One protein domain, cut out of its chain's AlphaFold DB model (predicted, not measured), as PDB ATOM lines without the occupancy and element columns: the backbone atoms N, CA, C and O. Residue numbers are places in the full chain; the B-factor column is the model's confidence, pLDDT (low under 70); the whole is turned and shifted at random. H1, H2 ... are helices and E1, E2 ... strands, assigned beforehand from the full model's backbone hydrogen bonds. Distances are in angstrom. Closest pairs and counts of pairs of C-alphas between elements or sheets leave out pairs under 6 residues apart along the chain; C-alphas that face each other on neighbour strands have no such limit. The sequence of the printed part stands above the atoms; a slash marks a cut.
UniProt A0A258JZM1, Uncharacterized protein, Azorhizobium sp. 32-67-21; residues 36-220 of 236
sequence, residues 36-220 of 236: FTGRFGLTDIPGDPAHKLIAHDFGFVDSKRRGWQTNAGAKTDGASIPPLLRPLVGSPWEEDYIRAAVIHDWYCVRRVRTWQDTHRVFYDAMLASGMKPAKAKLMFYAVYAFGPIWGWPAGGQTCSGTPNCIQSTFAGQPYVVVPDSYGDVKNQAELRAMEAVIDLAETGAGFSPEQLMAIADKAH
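What this domain is: This is residues 36 to 220 of the 236 residues of an uncharacterized protein of Azorhizobium sp. 32-67-21 (UniProt A0A258JZM1). A small sheet, E1, E4 and E5, has the side-by-side helices H2 and H3 over one face; H4 packs on H3 on the side away from the sheet, and H5 and H6 pack on H4. H2, H3, H4 and H5 run alternately opposite ways, the hairpin E2 and E3 lies off to the side of the sheet, and the long unnamed stretch 147 to 184 folds back on itself between H4 and H5. The printed part has 185 residues, with five named strands, E1 to E5, followed by six named helices, H1 to H6. The sheet's order is E1, E4, E5, antiparallel, and the class is mixed, helices and strands. The whole is compact, with a radius of gyration of the C-alphas of 15.8 A and spans of 42 by 35 by 29 A.

How they stand to each other: In the sheet, E4, residues 58 to 61, is the inner strand between E1, residues 36 to 38, and E5, residues 67 to 70. N 37 and O 59 are 2.8 A apart, and N 60 and O 68 are 2.8 A apart, both within hydrogen-bond range. E4 and E5 form a hairpin. H2, residues 98 to 110, and H3, residues 115 to 128, are on the same face, two layers with helices on one face of a sheet. H2 lies over E4 and E5 at a height of 8.0 A, across the strands. H2 and H3 touch at Ala 100 and Ala 125, their closest C-alphas, 4.9 A apart, with a shallow tilt of 14 degrees, opposite ways. H4, residues 133 to 146, is the hub, touching three helices. It touches H3 at a shallow tilt of 17 degrees, closest C-alphas Tyr 123 and Phe 140, 5.5 A. It touches H5, residues 185 to 201, at 29 degrees, a shallow tilt, closest C-alphas Leu 138 and Glu 195, 6.1 A. It touches H6, residues 209 to 219, the same way at a steep tilt of 38 degrees, only just steep, closest C-alphas Ala 145 and Ala 216, 5.3 A. H1, residues 86 to 89, is close to H4 but not clearly touching, closest C-alphas Val 89 and Lys 135, 7.3 A. E2, residues 42 to 45, and E3, residues 48 to 54, form an antiparallel hairpin, with N 43 and O 53 2.8 A apart. Every O i to N i+4 pair is within hydrogen-bond range in H4, H5 and H6; H2 has 8 of 9, H3 8 of 10, and H1 is too short for such a pair.

Where its parts are: E1 begins at C-alpha 36, (161.152, 298.288, 253.014), and H6 ends at C-alpha 219, (183.501, 313.000, 234.404). From first to last C-alpha, H5 measures 24.6 A, H3 20.2 A, H4 19.6 A, H2 18.5 A, H6 15.2 A and E3 14.1 A.

The domain as a whole: The C-alphas of Pro 46 and Gly 204, the two farthest apart, are 46.6 A apart. The printed part has no cut. The links E5 to H1, 15 residues, and H4 to H5, 38 residues, are long. Mean pLDDT of the printed part is 90.8, and residues 171 to 175 are under 70.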
ATOM      1  N   PHE A  36     162.071 297.225 252.641       97.38
ATOM      2  CA  PHE A  36     161.152 298.288 253.014       97.38
ATOM      3  C   PHE A  36     160.444 297.995 254.338       97.38
ATOM      4  O   PHE A  36     160.238 296.845 254.722       97.38
ATOM      5  N   THR A  37     160.028 299.060 255.014       95.81
ATOM      6  CA  THR A  37     159.293 299.047 256.284       95.81
ATOM      7  C   THR A  37     158.071 299.954 256.189       95.81
ATOM      8  O   THR A  37     158.032 300.879 255.375       95.81
ATOM      9  N   GLY A  38     157.071 299.702 257.032       93.31
ATOM     10  CA  GLY A  38     155.821 300.459 257.020       93.31
ATOM     11  C   GLY A  38     154.927 300.121 255.824       93.31
ATOM     12  O   GLY A  38     155.092 299.095 255.159       93.31
ATOM     13  N   ARG A  39     153.939 300.981 255.569       92.69
ATOM     14  CA  ARG A  39     153.004 300.844 254.444       92.69
ATOM     15  C   ARG A  39     153.323 301.916 253.415       92.69
ATOM     16  O   ARG A  39     153.420 303.082 253.764       92.69
ATOM     17  N   PHE A  40     153.439 301.541 252.148       95.31
ATOM     18  CA  PHE A  40     153.574 302.524 251.078       95.31
ATOM     19  C   PHE A  40     152.198 302.998 250.596       95.31
ATOM     20  O   PHE A  40     151.269 302.199 250.477       95.31
ATOM     21  N   GLY A  41     152.077 304.287 250.296       95.94
ATOM     22  CA  GLY A  41     150.893 304.867 249.675       95.94
ATOM     23  C   GLY A  41     151.121 306.331 249.324       95.94
ATOM     24  O   GLY A  41     151.857 307.027 250.024       95.94
ATOM     25  N   LEU A  42     150.481 306.789 248.252       97.25
ATOM     26  CA  LEU A  42     150.507 308.178 247.807       97.25
ATOM     27  C   LEU A  42     149.083 308.714 247.685       97.25
ATOM     28  O   LEU A  42     148.160 307.978 247.339       97.25
ATOM     29  N   THR A  43     148.911 309.998 247.963       97.19
ATOM     30  CA  THR A  43     147.643 310.714 247.811       97.19
ATOM     31  C   THR A  43     147.849 311.922 246.911       97.19
ATOM     32  O   THR A  43     148.832 312.652 247.058       97.19
ATOM     33  N   ASP A  44     146.927 312.123 245.973       97.19
ATOM     34  CA  ASP A  44     146.949 313.272 245.075       97.19
ATOM     35  C   ASP A  44     146.710 314.580 245.830       97.19
ATOM     36  O   ASP A  44     145.927 314.639 246.781       97.19
ATOM     37  N   ILE A  45     147.370 315.643 245.374       97.06
ATOM     38  CA  ILE A  45     147.158 316.998 245.872       97.06
ATOM     39  C   ILE A  45     146.217 317.715 244.893       97.06
ATOM     40  O   ILE A  45     146.586 317.912 243.731       97.06
ATOM     41  N   PRO A  46     145.007 318.130 245.314       97.06
ATOM     42  CA  PRO A  46     144.108 318.882 244.446       97.06
ATOM     43  C   PRO A  46     144.781 320.146 243.892       97.06
ATOM     44  O   PRO A  46     145.236 320.998 244.651       97.06
ATOM     45  N   GLY A  47     144.835 320.265 242.563       96.44
ATOM     46  CA  GLY A  47     145.446 321.406 241.872       96.44
ATOM     47  C   GLY A  47     146.968 321.342 241.688       96.44
ATOM     48  O   GLY A  47     147.520 322.260 241.091       96.44
ATOM     49  N   ASP A  48     147.642 320.278 242.135       95.81
ATOM     50  CA  ASP A  48     149.091 320.096 241.970       95.81
ATOM     51  C   ASP A  48     149.408 318.698 241.400       95.81
ATOM     52  O   ASP A  48     149.713 317.772 242.149       95.81
ATOM     53  N   PRO A  49     149.327 318.511 240.067       91.81
ATOM     54  CA  PRO A  49     149.572 317.213 239.432       91.81
ATOM     55  C   PRO A  49     151.054 316.812 239.414       91.81
ATOM     56  O   PRO A  49     151.375 315.677 239.062       91.81
ATOM     57  N   ALA A  50     151.959 317.737 239.746       92.19
ATOM     58  CA  ALA A  50     153.394 317.484 239.772       92.19
ATOM     59  C   ALA A  50     153.840 316.807 241.073       92.19
ATOM     60  O   ALA A  50     154.950 316.289 241.127       92.19
ATOM     61  N   HIS A  51     152.990 316.792 242.105       96.25
ATOM     62  CA  HIS A  51     153.366 316.291 243.416       96.25
ATOM     63  C   HIS A  51     152.285 315.427 244.057       96.25
ATOM     64  O   HIS A  51     151.089 315.567 243.801       96.25
ATOM     65  N   LYS A  52     152.723 314.563 244.970       97.56
ATOM     66  CA  LYS A  52     151.851 313.741 245.812       97.56
ATOM     67  C   LYS A  52     152.264 313.858 247.273       97.56
ATOM     68  O   LYS A  52     153.389 314.253 247.588       97.56
ATOM     69  N   LEU A  53     151.340 313.519 248.167       97.69
ATOM     70  CA  LEU A  53     151.618 313.346 249.588       97.69
ATOM     71  C   LEU A  53     151.849 311.876 249.899       97.69
ATOM     72  O   LEU A  53     151.128 311.010 249.407       97.69
ATOM     73  N   ILE A  54     152.815 311.597 250.763       97.00
ATOM     74  CA  ILE A  54     153.009 310.259 251.314       97.00
ATOM     75  C   ILE A  54     151.873 309.966 252.298       97.00
ATOM     76  O   ILE A  54     151.630 310.734 253.225       97.00
ATOM     77  N   ALA A  55     151.160 308.857 252.100       97.31
ATOM     78  CA  ALA A  55     149.960 308.530 252.873       97.31
ATOM     79  C   ALA A  55     150.265 307.977 254.277       97.31
ATOM     80  O   ALA A  55     149.443 308.089 255.185       97.31
ATOM     81  N   HIS A  56     151.435 307.362 254.457       96.44
ATOM     82  CA  HIS A  56     151.823 306.667 255.681       96.44
ATOM     83  C   HIS A  56     153.317 306.827 255.951       96.44
ATOM     84  O   HIS A  56     154.099 307.005 255.020       96.44
ATOM     85  N   ASP A  57     153.717 306.682 257.211       95.19
ATOM     86  CA  ASP A  57     155.130 306.520 257.535       95.19
ATOM     87  C   ASP A  57     155.676 305.278 256.820       95.19
ATOM     88  O   ASP A  57     155.098 304.182 256.865       95.19
ATOM     89  N   PHE A  58     156.788 305.478 256.125       96.00
ATOM     90  CA  PHE A  58     157.377 304.500 255.226       96.00
ATOM     91  C   PHE A  58     158.895 304.603 255.296       96.00
ATOM     92  O   PHE A  58     159.448 305.681 255.526       96.00
ATOM     93  N   GLY A  59     159.600 303.494 255.102       97.00
ATOM     94  CA  GLY A  59     161.052 303.540 255.166       97.00
ATOM     95  C   GLY A  59     161.754 302.356 254.541       97.00
ATOM     96  O   GLY A  59     161.132 301.427 254.033       97.00
ATOM     97  N   PHE A  60     163.075 302.387 254.621       98.31
ATOM     98  CA  PHE A  60     163.979 301.377 254.094       98.31
ATOM     99  C   PHE A  60     165.138 301.145 255.059       98.31
ATOM    100  O   PHE A  60     165.616 302.075 255.713       98.31
ATOM    101  N   VAL A  61     165.596 299.900 255.135       98.44
ATOM    102  CA  VAL A  61     166.798 299.520 255.879       98.44
ATOM    103  C   VAL A  61     167.876 299.158 254.877       98.44
ATOM    104  O   VAL A  61     167.706 298.213 254.112       98.44
ATOM    105  N   ASP A  62     168.983 299.899 254.867       97.94
ATOM    106  CA  ASP A  62     170.090 299.614 253.952       97.94
ATOM    107  C   ASP A  62     170.954 298.430 254.418       97.94
ATOM    108  O   ASP A  62     170.841 297.938 255.543       97.94
ATOM    109  N   SER A  63     171.864 297.987 253.548       96.31
ATOM    110  CA  SER A  63     172.828 296.907 253.817       96.31
ATOM    111  C   SER A  63     173.725 297.135 255.043       96.31
ATOM    112  O   SER A  63     174.264 296.178 255.595       96.31
ATOM    113  N   LYS A  64     173.875 298.386 255.497       96.19
ATOM    114  CA  LYS A  64     174.637 298.776 256.695       96.19
ATOM    115  C   LYS A  64     173.739 298.886 257.931       96.19
ATOM    116  O   LYS A  64     174.166 299.421 258.957       96.19
ATOM    117  N   ARG A  65     172.497 298.400 257.843       95.94
ATOM    118  CA  ARG A  65     171.483 298.457 258.899       95.94
ATOM    119  C   ARG A  65     171.144 299.887 259.325       95.94
ATOM    120  O   ARG A  65     170.811 300.129 260.489       95.94
ATOM    121  N   ARG A  66     171.274 300.846 258.403       96.94
ATOM    122  CA  ARG A  66     170.859 302.236 258.605       96.94
ATOM    123  C   ARG A  66     169.436 302.405 258.104       96.94
ATOM    124  O   ARG A  66     169.100 302.002 256.993       96.94
ATOM    125  N   GLY A  67     168.631 303.028 258.945       97.50
ATOM    126  CA  GLY A  67     167.244 303.345 258.685       97.50
ATOM    127  C   GLY A  67     167.092 304.643 257.910       97.50
ATOM    128  O   GLY A  67     167.739 305.654 258.228       97.50
ATOM    129  N   TRP A  68     166.227 304.588 256.906       97.88
ATOM    130  CA  TRP A  68     165.846 305.686 256.037       97.88
ATOM    131  C   TRP A  68     164.334 305.821 256.083       97.88
ATOM    132  O   TRP A  68     163.631 304.989 255.518       97.88
ATOM    133  N   GLN A  69     163.831 306.829 256.785       95.94
ATOM    134  CA  GLN A  69     162.404 306.968 257.048       95.94
ATOM    135  C   GLN A  69     161.874 308.294 256.529       95.94
ATOM    136  O   GLN A  69     162.521 309.329 256.674       95.94
ATOM    137  N   THR A  70     160.690 308.222 255.936       95.06
ATOM    138  CA  THR A  70     159.868 309.355 255.536       95.06
ATOM    139  C   THR A  70     158.529 309.287 256.267       95.06
ATOM    140  O   THR A  70     158.082 308.205 256.662       95.06
ATOM    141  N   ASN A  71     157.901 310.442 256.467       94.38
ATOM    142  CA  ASN A  71     156.685 310.553 257.267       94.38
ATOM    143  C   ASN A  71     155.456 310.819 256.396       94.38
ATOM    144  O   ASN A  71     155.541 311.447 255.336       94.38
ATOM    145  N   ALA A  72     154.291 310.410 256.896       95.75
ATOM    146  CA  ALA A  72     153.012 310.777 256.308       95.75
ATOM    147  C   ALA A  72     152.880 312.306 256.154       95.75
ATOM    148  O   ALA A  72     153.327 313.087 256.996       95.75
ATOM    149  N   GLY A  73     152.263 312.740 255.056       95.19
ATOM    150  CA  GLY A  73     152.099 314.150 254.703       95.19
ATOM    151  C   GLY A  73     153.336 314.803 254.080       95.19
ATOM    152  O   GLY A  73     153.278 315.979 253.722       95.19
ATOM    153  N   ALA A  74     154.450 314.083 253.908       94.12
ATOM    154  CA  ALA A  74     155.575 314.595 253.135       94.12
ATOM    155  C   ALA A  74     155.195 314.766 251.659       94.12
ATOM    156  O   ALA A  74     154.531 313.906 251.084       94.12
ATOM    157  N   LYS A  75     155.656 315.856 251.044       95.25
ATOM    158  CA  LYS A  75     155.487 316.129 249.614       95.25
ATOM    159  C   LYS A  75     156.653 315.530 248.816       95.25
ATOM    160  O   LYS A  75     157.797 315.665 249.240       95.25
ATOM    161  N   THR A  76     156.348 314.904 247.684       96.38
ATOM    162  CA  THR A  76     157.297 314.287 246.733       96.38
ATOM    163  C   THR A  76     156.878 314.635 245.304       96.38
ATOM    164  O   THR A  76     155.677 314.741 245.037       96.38
ATOM    165  N   ASP A  77     157.840 314.829 244.404       94.00
ATOM    166  CA  ASP A  77     157.636 314.957 242.951       94.00
ATOM    167  C   ASP A  77     157.883 313.633 242.199       94.00
ATOM    168  O   ASP A  77     157.792 313.576 240.971       94.00
ATOM    169  N   GLY A  78     158.139 312.547 242.935       93.25
ATOM    170  CA  GLY A  78     158.531 311.265 242.367       93.25
ATOM    171  C   GLY A  78     159.963 311.321 241.841       93.25
ATOM    172  O   GLY A  78     160.804 312.038 242.362       93.25
ATOM    173  N   ALA A  79     160.282 310.542 240.809       89.06
ATOM    174  CA  ALA A  79     161.610 310.646 240.208       89.06
ATOM    175  C   ALA A  79     161.693 311.844 239.245       89.06
ATOM    176  O   ALA A  79     161.029 311.863 238.202       89.06
ATOM    177  N   SER A  80     162.582 312.801 239.527       82.88
ATOM    178  CA  SER A  80     162.924 313.878 238.590       82.88
ATOM    179  C   SER A  80     163.762 313.325 237.420       82.88
ATOM    180  O   SER A  80     164.992 313.308 237.442       82.88
ATOM    181  N   ILE A  81     163.090 312.813 236.383       81.44
ATOM    182  CA  ILE A  81     163.739 312.095 235.275       81.44
ATOM    183  C   ILE A  81     164.129 313.054 234.130       81.44
ATOM    184  O   ILE A  81     163.244 313.704 233.544       81.44
ATOM    185  N   PRO A  82     165.420 313.083 233.734       82.00
ATOM    186  CA  PRO A  82     165.906 313.689 232.492       82.00
ATOM    187  C   PRO A  82     165.002 313.361 231.283       82.00
ATOM    188  O   PRO A  82     164.736 312.182 231.054       82.00
ATOM    189  N   PRO A  83     164.535 314.341 230.474       81.25
ATOM    190  CA  PRO A  83     163.563 314.100 229.397       81.25
ATOM    191  C   PRO A  83     163.924 312.971 228.434       81.25
ATOM    192  O   PRO A  83     163.050 312.242 227.976       81.25
ATOM    193  N   LEU A  84     165.211 312.810 228.156       80.62
ATOM    194  CA  LEU A  84     165.724 311.756 227.303       80.62
ATOM    195  C   LEU A  84     165.618 310.353 227.897       80.62
ATOM    196  O   LEU A  84     165.469 309.396 227.153       80.62
ATOM    197  N   LEU A  85     165.708 310.220 229.216       82.19
ATOM    198  CA  LEU A  85     165.608 308.915 229.857       82.19
ATOM    199  C   LEU A  85     164.149 308.476 230.009       82.19
ATOM    200  O   LEU A  85     163.897 307.298 230.223       82.19
ATOM    201  N   ARG A  86     163.169 309.377 229.857       86.00
ATOM    202  CA  ARG A  86     161.736 309.059 230.023       86.00
ATOM    203  C   ARG A  86     161.219 307.928 229.119       86.00
ATOM    204  O   ARG A  86     160.454 307.121 229.635       86.00
ATOM    205  N   PRO A  87     161.603 307.801 227.830       85.06
ATOM    206  CA  PRO A  87     161.170 306.678 226.994       85.06
ATOM    207  C   PRO A  87     161.628 305.307 227.508       85.06
ATOM    208  O   PRO A  87     160.939 304.322 227.266       85.06
ATOM    209  N   LEU A  88     162.760 305.239 228.220       81.06
ATOM    210  CA  LEU A  88     163.262 304.006 228.834       81.06
ATOM    211  C   LEU A  88     162.743 303.833 230.270       81.06
ATOM    212  O   LEU A  88     162.393 302.733 230.702       81.06
ATOM    213  N   VAL A  89     162.743 304.924 231.036       83.75
ATOM    214  CA  VAL A  89     162.544 304.902 232.485       83.75
ATOM    215  C   VAL A  89     161.073 304.980 232.882       83.75
ATOM    216  O   VAL A  89     160.696 304.396 233.899       83.75
ATOM    217  N   GLY A  90     160.236 305.617 232.069       87.38
ATOM    218  CA  GLY A  90     158.811 305.787 232.328       87.38
ATOM    219  C   GLY A  90     158.470 307.117 233.002       87.38
ATOM    220  O   GLY A  90     159.190 308.113 232.878       87.38
ATOM    221  N   SER A  91     157.317 307.136 233.665       90.81
ATOM    222  CA  SER A  91     156.775 308.302 234.364       90.81
ATOM    223  C   SER A  91     157.363 308.458 235.770       90.81
ATOM    224  O   SER A  91     157.673 307.458 236.392       90.81
ATOM    225  N   PRO A  92     157.409 309.658 236.376       90.75
ATOM    226  CA  PRO A  92     157.922 309.846 237.746       90.75
ATOM    227  C   PRO A  92     157.319 308.937 238.836       90.75
ATOM    228  O   PRO A  92     157.862 308.874 239.938       90.75
ATOM    229  N   TRP A  93     156.212 308.250 238.538       94.19
ATOM    230  CA  TRP A  93     155.377 307.483 239.452       94.19
ATOM    231  C   TRP A  93     155.425 305.962 239.239       94.19
ATOM    232  O   TRP A  93     154.598 305.269 239.831       94.19
ATOM    233  N   GLU A  94     156.333 305.428 238.410       92.69
ATOM    234  CA  GLU A  94     156.375 303.978 238.159       92.69
ATOM    235  C   GLU A  94     156.583 303.162 239.447       92.69
ATOM    236  O   GLU A  94     157.379 303.509 240.331       92.69
ATOM    237  N   GLU A  95     155.894 302.022 239.535       89.81
ATOM    238  CA  GLU A  95     155.918 301.160 240.719       89.81
ATOM    239  C   GLU A  95     157.313 300.607 241.042       89.81
ATOM    240  O   GLU A  95     157.599 300.316 242.205       89.81
ATOM    241  N   ASP A  96     158.187 300.464 240.041       88.94
ATOM    242  CA  ASP A  96     159.525 299.891 240.186       88.94
ATOM    243  C   ASP A  96     160.506 300.826 240.918       88.94
ATOM    244  O   ASP A  96     161.455 300.323 241.515       88.94
ATOM    245  N   TYR A  97     160.264 302.143 240.988       92.06
ATOM    246  CA  TYR A  97     161.138 303.078 241.725       92.06
ATOM    247  C   TYR A  97     160.449 304.112 242.599       92.06
ATOM    248  O   TYR A  97     161.143 304.750 243.392       92.06
ATOM    249  N   ILE A  98     159.130 304.293 242.534       96.44
ATOM    250  CA  ILE A  98     158.487 305.355 243.318       96.44
ATOM    251  C   ILE A  98     158.752 305.220 244.829       96.44
ATOM    252  O   ILE A  98     159.005 306.210 245.508       96.44
ATOM    253  N   ARG A  99     158.822 303.986 245.354       97.00
ATOM    254  CA  ARG A  99     159.215 303.711 246.751       97.00
ATOM    255  C   ARG A  99     160.630 304.191 247.087       97.00
ATOM    256  O   ARG A  99     160.876 304.615 248.211       97.00
ATOM    257  N   ALA A 100     161.559 304.115 246.139       97.38
ATOM    258  CA  ALA A 100     162.920 304.609 246.314       97.38
ATOM    259  C   ALA A 100     162.976 306.139 246.202       97.38
ATOM    260  O   ALA A 100     163.646 306.783 247.010       97.38
ATOM    261  N   ALA A 101     162.242 306.714 245.243       96.94
ATOM    262  CA  ALA A 101     162.197 308.155 245.006       96.94
ATOM    263  C   ALA A 101     161.699 308.913 246.244       96.94
ATOM    264  O   ALA A 101     162.379 309.815 246.715       96.94
ATOM    265  N   VAL A 102     160.612 308.464 246.885       97.44
ATOM    266  CA  VAL A 102     160.094 309.145 248.091       97.44
ATOM    267  C   VAL A 102     161.087 309.187 249.257       97.44
ATOM    268  O   VAL A 102     161.065 310.116 250.067       97.44
ATOM    269  N   ILE A 103     161.956 308.177 249.364       97.62
ATOM    270  CA  ILE A 103     163.020 308.138 250.371       97.62
ATOM    271  C   ILE A 103     164.130 309.109 249.966       97.62
ATOM    272  O   ILE A 103     164.583 309.901 250.791       97.62
ATOM    273  N   HIS A 104     164.550 309.080 248.702       97.31
ATOM    274  CA  HIS A 104     165.565 309.990 248.174       97.31
ATOM    275  C   HIS A 104     165.156 311.458 248.331       97.31
ATOM    276  O   HIS A 104     165.916 312.212 248.937       97.31
ATOM    277  N   ASP A 105     163.945 311.841 247.924       95.81
ATOM    278  CA  ASP A 105     163.426 313.211 248.031       95.81
ATOM    279  C   ASP A 105     163.474 313.717 249.473       95.81
ATOM    280  O   ASP A 105     163.991 314.804 249.764       95.81
ATOM    281  N   TRP A 106     162.980 312.899 250.410       95.56
ATOM    282  CA  TRP A 106     162.958 313.244 251.828       95.56
ATOM    283  C   TRP A 106     164.361 313.587 252.336       95.56
ATOM    284  O   TRP A 106     164.551 314.617 252.996       95.56
ATOM    285  N   TYR A 107     165.347 312.753 252.001       95.75
ATOM    286  CA  TYR A 107     166.727 312.924 252.445       95.75
ATOM    287  C   TYR A 107     167.497 313.985 251.643       95.75
ATOM    288  O   TYR A 107     168.354 314.643 252.229       95.75
ATOM    289  N   CYS A 108     167.157 314.252 250.381       94.00
ATOM    290  CA  CYS A 108     167.717 315.354 249.588       94.00
ATOM    291  C   CYS A 108     167.261 316.731 250.090       94.00
ATOM    292  O   CYS A 108     168.023 317.699 250.028       94.00
ATOM    293  N   VAL A 109     166.048 316.830 250.643       92.19
ATOM    294  CA  VAL A 109     165.550 318.061 251.280       92.19
ATOM    295  C   VAL A 109     166.162 318.256 252.670       92.19
ATOM    296  O   VAL A 109     166.565 319.363 253.034       92.19
ATOM    297  N   ARG A 110     166.242 317.187 253.470       92.12
ATOM    298  CA  ARG A 110     166.644 317.266 254.888       92.12
ATOM    299  C   ARG A 110     168.141 317.199 255.110       92.12
ATOM    300  O   ARG A 110     168.633 317.828 256.041       92.12
ATOM    301  N   ARG A 111     168.852 316.464 254.255       92.94
ATOM    302  CA  ARG A 111     170.318 316.404 254.183       92.94
ATOM    303  C   ARG A 111     170.969 315.985 255.499       92.94
ATOM    304  O   ARG A 111     172.067 316.414 255.810       92.94
ATOM    305  N   VAL A 112     170.302 315.138 256.284       93.00
ATOM    306  CA  VAL A 112     170.803 314.647 257.588       93.00
ATOM    307  C   VAL A 112     171.858 313.539 257.463       93.00
ATOM    308  O   VAL A 112     172.414 313.071 258.453       93.00
ATOM    309  N   ARG A 113     172.132 313.095 256.234       94.12
ATOM    310  CA  ARG A 113     173.208 312.165 255.863       94.12
ATOM    311  C   ARG A 113     174.001 312.779 254.708       94.12
ATOM    312  O   ARG A 113     173.630 313.837 254.205       94.12
ATOM    313  N   THR A 114     175.111 312.167 254.307       94.56
ATOM    314  CA  THR A 114     175.901 312.656 253.166       94.56
ATOM    315  C   THR A 114     175.119 312.507 251.859       94.56
ATOM    316  O   THR A 114     174.219 311.665 251.753       94.56
ATOM    317  N   TRP A 115     175.451 313.317 250.853       95.12
ATOM    318  CA  TRP A 115     174.815 313.216 249.537       95.12
ATOM    319  C   TRP A 115     175.150 311.889 248.855       95.12
ATOM    320  O   TRP A 115     174.267 311.274 248.264       95.12
ATOM    321  N   GLN A 116     176.369 311.369 249.045       95.94
ATOM    322  CA  GLN A 116     176.769 310.064 248.519       95.94
ATOM    323  C   GLN A 116     175.904 308.942 249.094       95.94
ATOM    324  O   GLN A 116     175.388 308.116 248.345       95.94
ATOM    325  N   ASP A 117     175.708 308.919 250.417       97.00
ATOM    326  CA  ASP A 117     174.850 307.914 251.047       97.00
ATOM    327  C   ASP A 117     173.385 308.080 250.623       97.00
ATOM    328  O   ASP A 117     172.693 307.088 250.412       97.00
ATOM    329  N   THR A 118     172.916 309.321 250.470       96.88
ATOM    330  CA  THR A 118     171.531 309.617 250.066       96.88
ATOM    331  C   THR A 118     171.252 309.174 248.630       96.88
ATOM    332  O   THR A 118     170.207 308.599 248.338       96.88
ATOM    333  N   HIS A 119     172.192 309.382 247.713       97.00
ATOM    334  CA  HIS A 119     172.067 308.874 246.349       97.00
ATOM    335  C   HIS A 119     172.267 307.356 246.287       97.00
ATOM    336  O   HIS A 119     171.614 306.685 245.494       97.00
ATOM    337  N   ARG A 120     173.115 306.780 247.150       97.56
ATOM    338  CA  ARG A 120     173.304 305.325 247.222       97.56
ATOM    339  C   ARG A 120     172.058 304.598 247.719       97.56
ATOM    340  O   ARG A 120     171.710 303.572 247.143       97.56
ATOM    341  N   VAL A 121     171.350 305.120 248.725       97.94
ATOM    342  CA  VAL A 121     170.122 304.459 249.194       97.94
ATOM    343  C   VAL A 121     169.042 304.425 248.114       97.94
ATOM    344  O   VAL A 121     168.278 303.467 248.056       97.94
ATOM    345  N   PHE A 122     169.007 305.411 247.212       97.44
ATOM    346  CA  PHE A 122     168.100 305.385 246.066       97.44
ATOM    347  C   PHE A 122     168.341 304.149 245.189       97.44
ATOM    348  O   PHE A 122     167.397 303.437 244.859       97.44
ATOM    349  N   TYR A 123     169.607 303.839 244.889       97.12
ATOM    350  CA  TYR A 123     169.986 302.619 244.171       97.12
ATOM    351  C   TYR A 123     169.562 301.346 244.912       97.12
ATOM    352  O   TYR A 123     168.877 300.496 244.341       97.12
ATOM    353  N   ASP A 124     169.933 301.231 246.189       97.75
ATOM    354  CA  ASP A 124     169.650 300.036 246.992       97.75
ATOM    355  C   ASP A 124     168.128 299.797 247.119       97.75
ATOM    356  O   ASP A 124     167.650 298.666 246.984       97.75
ATOM    357  N   ALA A 125     167.349 300.867 247.306       97.88
ATOM    358  CA  ALA A 125     165.894 300.806 247.398       97.88
ATOM    359  C   ALA A 125     165.227 300.475 246.051       97.88
ATOM    360  O   ALA A 125     164.236 299.747 246.037       97.88
ATOM    361  N   MET A 126     165.761 300.940 244.913       96.56
ATOM    362  CA  MET A 126     165.253 300.541 243.589       96.56
ATOM    363  C   MET A 126     165.395 299.031 243.369       96.56
ATOM    364  O   MET A 126     164.444 298.382 242.933       96.56
ATOM    365  N   LEU A 127     166.539 298.444 243.739       96.06
ATOM    366  CA  LEU A 127     166.735 296.993 243.648       96.06
ATOM    367  C   LEU A 127     165.740 296.229 244.527       96.06
ATOM    368  O   LEU A 127     165.103 295.284 244.066       96.06
ATOM    369  N   ALA A 128     165.552 296.668 245.775       96.81
ATOM    370  CA  ALA A 128     164.559 296.078 246.674       96.81
ATOM    371  C   ALA A 128     163.116 296.264 246.175       96.81
ATOM    372  O   ALA A 128     162.225 295.504 246.548       96.81
ATOM    373  N   SER A 129     162.875 297.266 245.328       95.19
ATOM    374  CA  SER A 129     161.583 297.542 244.703       95.19
ATOM    375  C   SER A 129     161.315 296.678 243.462       95.19
ATOM    376  O   SER A 129     160.224 296.750 242.901       95.19
ATOM    377  N   GLY A 130     162.274 295.834 243.060       91.62
ATOM    378  CA  GLY A 130     162.165 294.936 241.908       91.62
ATOM    379  C   GLY A 130     162.700 295.521 240.601       91.62
ATOM    380  O   GLY A 130     162.587 294.879 239.555       91.62
ATOM    381  N   MET A 131     163.307 296.713 240.629       90.81
ATOM    382  CA  MET A 131     163.885 297.314 239.432       90.81
ATOM    383  C   MET A 131     165.042 296.471 238.885       90.81
ATOM    384  O   MET A 131     165.914 296.007 239.621       90.81
ATOM    385  N   LYS A 132     165.097 296.338 237.555       90.31
ATOM    386  CA  LYS A 132     166.226 295.701 236.868       90.31
ATOM    387  C   LYS A 132     167.544 296.436 237.178       90.31
ATOM    388  O   LYS A 132     167.580 297.661 237.037       90.31
ATOM    389  N   PRO A 133     168.643 295.722 237.493       90.62
ATOM    390  CA  PRO A 133     169.920 296.339 237.858       90.62
ATOM    391  C   PRO A 133     170.441 297.375 236.856       90.62
ATOM    392  O   PRO A 133     170.850 298.450 237.281       90.62
ATOM    393  N   ALA A 134     170.354 297.103 235.550       89.25
ATOM    394  CA  ALA A 134     170.741 298.035 234.485       89.25
ATOM    395  C   ALA A 134     170.084 299.420 234.645       89.25
ATOM    396  O   ALA A 134     170.751 300.449 234.754       89.25
ATOM    397  N   LYS A 135     168.751 299.428 234.761       89.62
ATOM    398  CA  LYS A 135     167.946 300.643 234.919       89.62
ATOM    399  C   LYS A 135     168.251 301.344 236.246       89.62
ATOM    400  O   LYS A 135     168.436 302.558 236.261       89.62
ATOM    401  N   ALA A 136     168.400 300.584 237.335       93.31
ATOM    402  CA  ALA A 136     168.759 301.134 238.644       93.31
ATOM    403  C   ALA A 136     170.145 301.803 238.627       93.31
ATOM    404  O   ALA A 136     170.315 302.876 239.201       93.31
ATOM    405  N   LYS A 137     171.127 301.209 237.938       93.81
ATOM    406  CA  LYS A 137     172.479 301.763 237.767       93.81
ATOM    407  C   LYS A 137     172.473 303.050 236.953       93.81
ATOM    408  O   LYS A 137     173.150 303.999 237.335       93.81
ATOM    409  N   LEU A 138     171.690 303.103 235.877       92.12
ATOM    410  CA  LEU A 138     171.540 304.311 235.065       92.12
ATOM    411  C   LEU A 138     170.939 305.459 235.881       92.12
ATOM    412  O   LEU A 138     171.477 306.565 235.894       92.12
ATOM    413  N   MET A 139     169.858 305.183 236.613       92.88
ATOM    414  CA  MET A 139     169.223 306.173 237.483       92.88
ATOM    415  C   MET A 139     170.146 306.594 238.634       92.88
ATOM    416  O   MET A 139     170.227 307.779 238.948       92.88
ATOM    417  N   PHE A 140     170.903 305.657 239.215       95.19
ATOM    418  CA  PHE A 140     171.917 305.954 240.228       95.19
ATOM    419  C   PHE A 140     173.029 306.859 239.691       95.19
ATOM    420  O   PHE A 140     173.356 307.863 240.324       95.19
ATOM    421  N   TYR A 141     173.577 306.543 238.514       94.56
ATOM    422  CA  TYR A 141     174.573 307.382 237.856       94.56
ATOM    423  C   TYR A 141     174.038 308.798 237.652       94.56
ATOM    424  O   TYR A 141     174.710 309.758 238.015       94.56
ATOM    425  N   ALA A 142     172.809 308.931 237.142       93.06
ATOM    426  CA  ALA A 142     172.193 310.230 236.914       93.06
ATOM    427  C   ALA A 142     172.105 311.055 238.205       93.06
ATOM    428  O   ALA A 142     172.550 312.203 238.219       93.06
ATOM    429  N   VAL A 143     171.593 310.482 239.304       94.19
ATOM    430  CA  VAL A 143     171.482 311.225 240.569       94.19
ATOM    431  C   VAL A 143     172.838 311.526 241.201       94.19
ATOM    432  O   VAL A 143     173.005 312.596 241.768       94.19
ATOM    433  N   TYR A 144     173.828 310.647 241.062       95.56
ATOM    434  CA  TYR A 144     175.163 310.878 241.610       95.56
ATOM    435  C   TYR A 144     175.960 311.919 240.805       95.56
ATOM    436  O   TYR A 144     176.670 312.764 241.359       95.56
ATOM    437  N   ALA A 145     175.846 311.887 239.479       93.94
ATOM    438  CA  ALA A 145     176.517 312.824 238.590       93.94
ATOM    439  C   ALA A 145     175.880 314.221 238.650       93.94
ATOM    440  O   ALA A 145     176.603 315.213 238.759       93.94
ATOM    441  N   PHE A 146     174.547 314.294 238.638       93.06
ATOM    442  CA  PHE A 146     173.822 315.536 238.358       93.06
ATOM    443  C   PHE A 146     172.818 315.949 239.431       93.06
ATOM    444  O   PHE A 146     172.207 317.003 239.276       93.06
ATOM    445  N   GLY A 147     172.618 315.144 240.476       93.12
ATOM    446  CA  GLY A 147     171.732 315.475 241.587       93.12
ATOM    447  C   GLY A 147     172.315 316.505 242.551       93.12
ATOM    448  O   GLY A 147     173.470 316.920 242.414       93.12
ATOM    449  N   PRO A 148     171.511 316.938 243.535       93.56
ATOM    450  CA  PRO A 148     171.933 317.951 244.481       93.56
ATOM    451  C   PRO A 148     173.006 317.401 245.424       93.56
ATOM    452  O   PRO A 148     172.851 316.326 246.001       93.56
ATOM    453  N   ILE A 149     174.053 318.186 245.659       94.44
ATOM    454  CA  ILE A 149     175.135 317.839 246.590       94.44
ATOM    455  C   ILE A 149     175.256 318.883 247.698       94.44
ATOM    456  O   ILE A 149     174.866 320.041 247.538       94.44
ATOM    457  N   TRP A 150     175.811 318.482 248.839       92.50
ATOM    458  CA  TRP A 150     176.000 319.362 249.993       92.50
ATOM    459  C   TRP A 150     177.291 319.051 250.745       92.50
ATOM    460  O   TRP A 150     177.767 317.919 250.741       92.50
ATOM    461  N   GLY A 151     177.870 320.067 251.391       89.56
ATOM    462  CA  GLY A 151     179.173 319.933 252.056       89.56
ATOM    463  C   GLY A 151     179.130 319.151 253.364       89.56
ATOM    464  O   GLY A 151     179.906 318.221 253.566       89.56
ATOM    465  N   TRP A 152     178.191 319.500 254.242       86.12
ATOM    466  CA  TRP A 152     178.057 318.894 255.566       86.12
ATOM    467  C   TRP A 152     176.608 318.475 255.800       86.12
ATOM    468  O   TRP A 152     175.707 319.261 255.482       86.12
ATOM    469  N   PRO A 153     176.358 317.270 256.348       88.25
ATOM    470  CA  PRO A 153     175.017 316.893 256.753       88.25
ATOM    471  C   PRO A 153     174.451 317.885 257.772       88.25
ATOM    472  O   PRO A 153     175.154 318.331 258.679       88.25
ATOM    473  N   ALA A 154     173.172 318.217 257.631       86.38
ATOM    474  CA  ALA A 154     172.440 318.956 258.646       86.38
ATOM    475  C   ALA A 154     172.298 318.111 259.925       86.38
ATOM    476  O   ALA A 154     172.341 316.879 259.887       86.38
ATOM    477  N   GLY A 155     172.086 318.775 261.064       85.00
ATOM    478  CA  GLY A 155     171.742 318.084 262.304       85.00
ATOM    479  C   GLY A 155     170.451 317.276 262.137       85.00
ATOM    480  O   GLY A 155     169.449 317.801 261.653       85.00
ATOM    481  N   GLY A 156     170.485 316.002 262.524       88.56
ATOM    482  CA  GLY A 156     169.332 315.107 262.517       88.56
ATOM    483  C   GLY A 156     169.039 314.549 263.907       88.56
ATOM    484  O   GLY A 156     169.898 314.536 264.786       88.56
ATOM    485  N   GLN A 157     167.813 314.080 264.096       91.38
ATOM    486  CA  GLN A 157     167.321 313.432 265.306       91.38
ATOM    487  C   GLN A 157     167.077 311.952 265.032       91.38
ATOM    488  O   GLN A 157     166.796 311.555 263.898       91.38
ATOM    489  N   THR A 158     167.168 311.132 266.075       94.06
ATOM    490  CA  THR A 158     166.783 309.725 265.983       94.06
ATOM    491  C   THR A 158     165.299 309.601 265.652       94.06
ATOM    492  O   THR A 158     164.475 310.402 266.096       94.06
ATOM    493  N   CYS A 159     164.952 308.593 264.855       90.94
ATOM    494  CA  CYS A 159     163.571 308.297 264.483       90.94
ATOM    495  C   CYS A 159     163.157 306.883 264.863       90.94
ATOM    496  O   CYS A 159     163.965 305.956 264.870       90.94
ATOM    497  N   SER A 160     161.870 306.739 265.168       83.19
ATOM    498  CA  SER A 160     161.210 305.459 265.398       83.19
ATOM    499  C   SER A 160     160.628 304.929 264.090       83.19
ATOM    500  O   SER A 160     159.828 305.623 263.471       83.19
ATOM    501  N   GLY A 161     160.968 303.698 263.713       81.31
ATOM    502  CA  GLY A 161     160.379 303.006 262.558       81.31
ATOM    503  C   GLY A 161     161.388 302.172 261.774       81.31
ATOM    504  O   GLY A 161     161.038 301.122 261.248       81.31
ATOM    505  N   THR A 162     162.660 302.580 261.774       90.31
ATOM    506  CA  THR A 162     163.775 301.805 261.209       90.31
ATOM    507  C   THR A 162     164.994 301.815 262.148       90.31
ATOM    508  O   THR A 162     165.188 302.771 262.905       90.31
ATOM    509  N   PRO A 163     165.838 300.764 262.150       93.44
ATOM    510  CA  PRO A 163     167.031 300.703 262.995       93.44
ATOM    511  C   PRO A 163     168.034 301.802 262.627       93.44
ATOM    512  O   PRO A 163     168.257 302.071 261.454       93.44
ATOM    513  N   ASN A 164     168.686 302.424 263.615       94.38
ATOM    514  CA  ASN A 164     169.700 303.472 263.391       94.38
ATOM    515  C   ASN A 164     169.213 304.621 262.480       94.38
ATOM    516  O   ASN A 164     169.971 305.168 261.665       94.38
ATOM    517  N   CYS A 165     167.922 304.940 262.576       94.81
ATOM    518  CA  CYS A 165     167.284 305.982 261.795       94.81
ATOM    519  C   CYS A 165     167.704 307.366 262.289       94.81
ATOM    520  O   CYS A 165     167.691 307.637 263.491       94.81
ATOM    521  N   ILE A 166     168.035 308.241 261.339       94.56
ATOM    522  CA  ILE A 166     168.226 309.672 261.572       94.56
ATOM    523  C   ILE A 166     167.373 310.424 260.549       94.56
ATOM    524  O   ILE A 166     167.452 310.129 259.353       94.56
ATOM    525  N   GLN A 167     166.576 311.386 261.012       91.50
ATOM    526  CA  GLN A 167     165.759 312.273 260.180       91.50
ATOM    527  C   GLN A 167     165.686 313.687 260.768       91.50
ATOM    528  O   GLN A 167     166.219 313.962 261.835       91.50
ATOM    529  N   SER A 168     165.008 314.596 260.078       86.50
ATOM    530  CA  SER A 168     164.616 315.904 260.612       86.50
ATOM    531  C   SER A 168     163.210 316.202 260.111       86.50
ATOM    532  O   SER A 168     162.900 315.874 258.973       86.50
ATOM    533  N   THR A 169     162.330 316.802 260.907       77.06
ATOM    534  CA  THR A 169     161.015 317.243 260.402       77.06
ATOM    535  C   THR A 169     161.116 318.552 259.621       77.06
ATOM    536  O   THR A 169     160.306 318.790 258.727       77.06
ATOM    537  N   PHE A 170     162.154 319.344 259.884       74.00
ATOM    538  CA  PHE A 170     162.456 320.580 259.172       74.00
ATOM    539  C   PHE A 170     163.454 320.321 258.042       74.00
ATOM    540  O   PHE A 170     164.365 319.497 258.184       74.00
ATOM    541  N   ALA A 171     163.309 321.043 256.929       67.19
ATOM    542  CA  ALA A 171     164.368 321.113 255.933       67.19
ATOM    543  C   ALA A 171     165.627 321.636 256.635       67.19
ATOM    544  O   ALA A 171     165.588 322.697 257.264       67.19
ATOM    545  N   GLY A 172     166.716 320.865 256.592       58.00
ATOM    546  CA  GLY A 172     167.981 321.308 257.162       58.00
ATOM    547  C   GLY A 172     168.376 322.646 256.538       58.00
ATOM    548  O   GLY A 172     168.025 322.913 255.389       58.00
ATOM    549  N   GLN A 173     169.105 323.477 257.279       54.47
ATOM    550  CA  GLN A 173     169.878 324.585 256.715       54.47
ATOM    551  C   GLN A 173     171.276 324.027 256.395       54.47
ATOM    552  O   GLN A 173     172.167 324.101 257.241       54.47
ATOM    553  N   PRO A 174     171.482 323.347 255.252       58.75
ATOM    554  CA  PRO A 174     172.818 322.953 254.830       58.75
ATOM    555  C   PRO A 174     173.661 324.212 254.649       58.75
ATOM    556  O   PRO A 174     173.202 325.208 254.096       58.75
ATOM    557  N   TYR A 175     174.909 324.152 255.096       62.00
ATOM    558  CA  TYR A 175     175.802 325.301 254.999       62.00
ATOM    559  C   TYR A 175     176.140 325.646 253.532       62.00
ATOM    560  O   TYR A 175     176.299 326.816 253.200       62.00
ATOM    561  N   VAL A 176     176.182 324.640 252.643       80.31
ATOM    562  CA  VAL A 176     176.350 324.797 251.185       80.31
ATOM    563  C   VAL A 176     175.568 323.703 250.450       80.31
ATOM    564  O   VAL A 176     175.716 322.525 250.783       80.31
ATOM    565  N   VAL A 177     174.773 324.086 249.442       85.56
ATOM    566  CA  VAL A 177     174.079 323.176 248.511       85.56
ATOM    567  C   VAL A 177     174.370 323.607 247.090       85.56
ATOM    568  O   VAL A 177     174.223 324.782 246.759       85.56
ATOM    569  N   VAL A 178     174.713 322.643 246.250       90.31
ATOM    570  CA  VAL A 178     174.680 322.804 244.799       90.31
ATOM    571  C   VAL A 178     173.408 322.102 244.316       90.31
ATOM    572  O   VAL A 178     173.225 320.931 244.662       90.31
ATOM    573  N   PRO A 179     172.501 322.800 243.607       90.75
ATOM    574  CA  PRO A 179     171.277 322.196 243.089       90.75
ATOM    575  C   PRO A 179     171.592 321.164 242.002       90.75
ATOM    576  O   PRO A 179     172.725 321.069 241.525       90.75
ATOM    577  N   ASP A 180     170.582 320.395 241.606       89.75
ATOM    578  CA  ASP A 180     170.714 319.485 240.479       89.75
ATOM    579  C   ASP A 180     170.910 320.228 239.142       89.75
ATOM    580  O   ASP A 180     170.688 321.433 239.010       89.75
ATOM    581  N   SER A 181     171.348 319.479 238.134       89.31
ATOM    582  CA  SER A 181     171.584 319.965 236.770       89.31
ATOM    583  C   SER A 181     170.992 319.028 235.714       89.31
ATOM    584  O   SER A 181     171.502 318.923 234.595       89.31
ATOM    585  N   TYR A 182     169.892 318.338 236.044       83.00
ATOM    586  CA  TYR A 182     169.258 317.377 235.133       83.00
ATOM    587  C   TYR A 182     168.774 318.022 233.832       83.00
ATOM    588  O   TYR A 182     168.726 317.359 232.801       83.00
ATOM    589  N   GLY A 183     168.415 319.308 233.854       83.12
ATOM    590  CA  GLY A 183     167.896 320.032 232.690       83.12
ATOM    591  C   GLY A 183     168.938 320.428 231.635       83.12
ATOM    592  O   GLY A 183     168.548 320.872 230.556       83.12
ATOM    593  N   ASP A 184     170.238 320.283 231.907       84.69
ATOM    594  CA  ASP A 184     171.298 320.722 230.989       84.69
ATOM    595  C   ASP A 184     171.436 319.775 229.778       84.69
ATOM    596  O   ASP A 184     171.628 318.565 229.925       84.69
ATOM    597  N   VAL A 185     171.383 320.329 228.560       80.38
ATOM    598  CA  VAL A 185     171.506 319.591 227.287       80.38
ATOM    599  C   VAL A 185     172.817 318.806 227.188       80.38
ATOM    600  O   VAL A 185     172.822 317.693 226.656       80.38
ATOM    601  N   LYS A 186     173.926 319.342 227.709       85.81
ATOM    602  CA  LYS A 186     175.222 318.651 227.715       85.81
ATOM    603  C   LYS A 186     175.140 317.366 228.540       85.81
ATOM    604  O   LYS A 186     175.595 316.317 228.085       85.81
ATOM    605  N   ASN A 187     174.488 317.438 229.697       86.06
ATOM    606  CA  ASN A 187     174.292 316.296 230.586       86.06
ATOM    607  C   ASN A 187     173.357 315.257 229.949       86.06
ATOM    608  O   ASN A 187     173.591 314.059 230.074       86.06
ATOM    609  N   GLN A 188     172.343 315.689 229.184       86.25
ATOM    610  CA  GLN A 188     171.465 314.771 228.443       86.25
ATOM    611  C   GLN A 188     172.245 313.905 227.440       86.25
ATOM    612  O   GLN A 188     172.015 312.700 227.369       86.25
ATOM    613  N   ALA A 189     173.168 314.482 226.665       86.75
ATOM    614  CA  ALA A 189     173.964 313.713 225.701       86.75
ATOM    615  C   ALA A 189     174.818 312.637 226.390       86.75
ATOM    616  O   ALA A 189     174.933 311.515 225.897       86.75
ATOM    617  N   GLU A 190     175.369 312.965 227.555       88.56
ATOM    618  CA  GLU A 190     176.149 312.024 228.343       88.56
ATOM    619  C   GLU A 190     175.295 310.909 228.949       88.56
ATOM    620  O   GLU A 190     175.682 309.746 228.879       88.56
ATOM    621  N   LEU A 191     174.112 311.228 229.481       88.62
ATOM    622  CA  LEU A 191     173.186 310.219 229.999       88.62
ATOM    623  C   LEU A 191     172.803 309.198 228.921       88.62
ATOM    624  O   LEU A 191     172.791 308.002 229.199       88.62
ATOM    625  N   ARG A 192     172.595 309.662 227.683       87.38
ATOM    626  CA  ARG A 192     172.378 308.813 226.497       87.38
ATOM    627  C   ARG A 192     173.545 307.847 226.260       87.38
ATOM    628  O   ARG A 192     173.341 306.684 225.931       87.38
ATOM    629  N   ALA A 193     174.775 308.341 226.393       88.69
ATOM    630  CA  ALA A 193     175.973 307.526 226.209       88.69
ATOM    631  C   ALA A 193     176.152 306.521 227.357       88.69
ATOM    632  O   ALA A 193     176.503 305.367 227.115       88.69
ATOM    633  N   MET A 194     175.882 306.943 228.594       89.31
ATOM    634  CA  MET A 194     175.984 306.085 229.770       89.31
ATOM    635  C   MET A 194     174.947 304.959 229.752       89.31
ATOM    636  O   MET A 194     175.286 303.829 230.081       89.31
ATOM    637  N   GLU A 195     173.715 305.236 229.322       88.88
ATOM    638  CA  GLU A 195     172.669 304.228 229.100       88.88
ATOM    639  C   GLU A 195     173.171 303.096 228.193       88.88
ATOM    640  O   GLU A 195     173.184 301.939 228.608       88.88
ATOM    641  N   ALA A 196     173.709 303.431 227.015       87.25
ATOM    642  CA  ALA A 196     174.246 302.441 226.081       87.25
ATOM    643  C   ALA A 196     175.419 301.631 226.668       87.25
ATOM    644  O   ALA A 196     175.557 300.436 226.404       87.25
ATOM    645  N   VAL A 197     176.273 302.277 227.468       85.56
ATOM    646  CA  VAL A 197     177.412 301.626 228.131       85.56
ATOM    647  C   VAL A 197     176.946 300.663 229.220       85.56
ATOM    648  O   VAL A 197     177.481 299.558 229.317       85.56
ATOM    649  N   ILE A 198     175.961 301.057 230.025       85.88
ATOM    650  CA  ILE A 198     175.386 300.202 231.064       85.88
ATOM    651  C   ILE A 198     174.700 299.001 230.417       85.88
ATOM    652  O   ILE A 198     175.008 297.876 230.795       85.88
ATOM    653  N   ASP A 199     173.867 299.206 229.398       85.06
ATOM    654  CA  ASP A 199     173.191 298.108 228.700       85.06
ATOM    655  C   ASP A 199     174.182 297.098 228.112       85.06
ATOM    656  O   ASP A 199     174.002 295.886 228.255       85.06
ATOM    657  N   LEU A 200     175.274 297.580 227.511       81.31
ATOM    658  CA  LEU A 200     176.337 296.708 227.023       81.31
ATOM    659  C   LEU A 200     177.022 295.954 228.173       81.31
ATOM    660  O   LEU A 200     177.241 294.746 228.076       81.31
ATOM    661  N   ALA A 201     177.354 296.640 229.267       81.62
ATOM    662  CA  ALA A 201     178.055 296.050 230.407       81.62
ATOM    663  C   ALA A 201     177.236 294.970 231.131       81.62
ATOM    664  O   ALA A 201     177.814 294.013 231.650       81.62
ATOM    665  N   GLU A 202     175.908 295.084 231.140       82.62
ATOM    666  CA  GLU A 202     174.997 294.120 231.772       82.62
ATOM    667  C   GLU A 202     174.884 292.802 230.993       82.62
ATOM    668  O   GLU A 202     174.412 291.806 231.538       82.62
ATOM    669  N   THR A 203     175.390 292.741 229.755       78.75
ATOM    670  CA  THR A 203     175.593 291.460 229.055       78.75
ATOM    671  C   THR A 203     176.804 290.673 229.583       78.75
ATOM    672  O   THR A 203     176.992 289.511 229.223       78.75
ATOM    673  N   GLY A 204     177.615 291.291 230.455       76.50
ATOM    674  CA  GLY A 204     178.780 290.712 231.127       76.50
ATOM    675  C   GLY A 204     178.744 290.913 232.649       76.50
ATOM    676  O   GLY A 204     177.740 290.648 233.300       76.50
ATOM    677  N   ALA A 205     179.857 291.358 233.245       74.12
ATOM    678  CA  ALA A 205     179.976 291.523 234.701       74.12
ATOM    679  C   ALA A 205     179.268 292.779 235.270       74.12
ATOM    680  O   ALA A 205     179.163 292.907 236.490       74.12
ATOM    681  N   GLY A 206     178.778 293.691 234.415       85.19
ATOM    682  CA  GLY A 206     178.187 294.976 234.812       85.19
ATOM    683  C   GLY A 206     179.159 295.912 235.553       85.19
ATOM    684  O   GLY A 206     180.289 295.548 235.869       85.19
ATOM    685  N   PHE A 207     178.719 297.137 235.863       89.62
ATOM    686  CA  PHE A 207     179.453 298.039 236.767       89.62
ATOM    687  C   PHE A 207     178.985 297.877 238.215       89.62
ATOM    688  O   PHE A 207     177.783 297.744 238.469       89.62
ATOM    689  N   SER A 208     179.912 297.933 239.173       92.69
ATOM    690  CA  SER A 208     179.576 298.119 240.586       92.69
ATOM    691  C   SER A 208     179.164 299.575 240.852       92.69
ATOM    692  O   SER A 208     179.588 300.482 240.126       92.69
ATOM    693  N   PRO A 209     178.378 299.848 241.907       92.69
ATOM    694  CA  PRO A 209     178.063 301.219 242.303       92.69
ATOM    695  C   PRO A 209     179.311 302.078 242.548       92.69
ATOM    696  O   PRO A 209     179.348 303.239 242.160       92.69
ATOM    697  N   GLU A 210     180.362 301.510 243.135       94.88
ATOM    698  CA  GLU A 210     181.624 302.203 243.411       94.88
ATOM    699  C   GLU A 210     182.355 302.575 242.115       94.88
ATOM    700  O   GLU A 210     182.913 303.667 242.008       94.88
ATOM    701  N   GLN A 211     182.311 301.703 241.101       94.94
ATOM    702  CA  GLN A 211     182.852 302.016 239.778       94.94
ATOM    703  C   GLN A 211     182.063 303.143 239.106       94.94
ATOM    704  O   GLN A 211     182.671 304.052 238.545       94.94
ATOM    705  N   LEU A 212     180.729 303.126 239.199       94.56
ATOM    706  CA  LEU A 212     179.880 304.195 238.662       94.56
ATOM    707  C   LEU A 212     180.162 305.541 239.332       94.56
ATOM    708  O   LEU A 212     180.280 306.547 238.639       94.56
ATOM    709  N   MET A 213     180.329 305.550 240.656       95.25
ATOM    710  CA  MET A 213     180.721 306.747 241.404       95.25
ATOM    711  C   MET A 213     182.074 307.280 240.922       95.25
ATOM    712  O   MET A 213     182.183 308.459 240.611       95.25
ATOM    713  N   ALA A 214     183.081 306.414 240.770       96.06
ATOM    714  CA  ALA A 214     184.404 306.821 240.297       96.06
ATOM    715  C   ALA A 214     184.384 307.367 238.856       96.06
ATOM    716  O   ALA A 214     185.084 308.335 238.547       96.06
ATOM    717  N   ILE A 215     183.580 306.768 237.971       94.50
ATOM    718  CA  ILE A 215     183.373 307.270 236.606       94.50
ATOM    719  C   ILE A 215     182.715 308.652 236.654       94.50
ATOM    720  O   ILE A 215     183.203 309.579 236.006       94.50
ATOM    721  N   ALA A 216     181.657 308.803 237.453       94.31
ATOM    722  CA  ALA A 216     180.940 310.061 237.607       94.31
ATOM    723  C   ALA A 216     181.815 311.160 238.224       94.31
ATOM    724  O   ALA A 216     181.783 312.282 237.737       94.31
ATOM    725  N   ASP A 217     182.631 310.862 239.236       95.25
ATOM    726  CA  ASP A 217     183.540 311.834 239.859       95.25
ATOM    727  C   ASP A 217     184.636 312.292 238.887       95.25
ATOM    728  O   ASP A 217     185.028 313.460 238.885       95.25
ATOM    729  N   LYS A 218     185.116 311.392 238.016       95.75
ATOM    730  CA  LYS A 218     186.080 311.730 236.962       95.75
ATOM    731  C   LYS A 218     185.452 312.584 235.855       95.75
ATOM    732  O   LYS A 218     186.114 313.488 235.348       95.75
ATOM    733  N   ALA A 219     184.221 312.275 235.452       92.81
ATOM    734  CA  ALA A 219     183.501 313.000 234.404       92.81
ATOM    735  C   ALA A 219     182.963 314.356 234.894       92.81
ATOM    736  O   ALA A 219     183.015 315.345 234.162       92.81
ATOM    737  N   HIS A 220     182.526 314.404 236.155       91.50
ATOM    738  CA  HIS A 220     181.901 315.548 236.821       91.50
ATOM    739  C   HIS A 220     182.589 315.841 238.149       91.50
ATOM    740  O   HIS A 220     182.025 315.537 239.208       91.50
TER     741      HIS A 220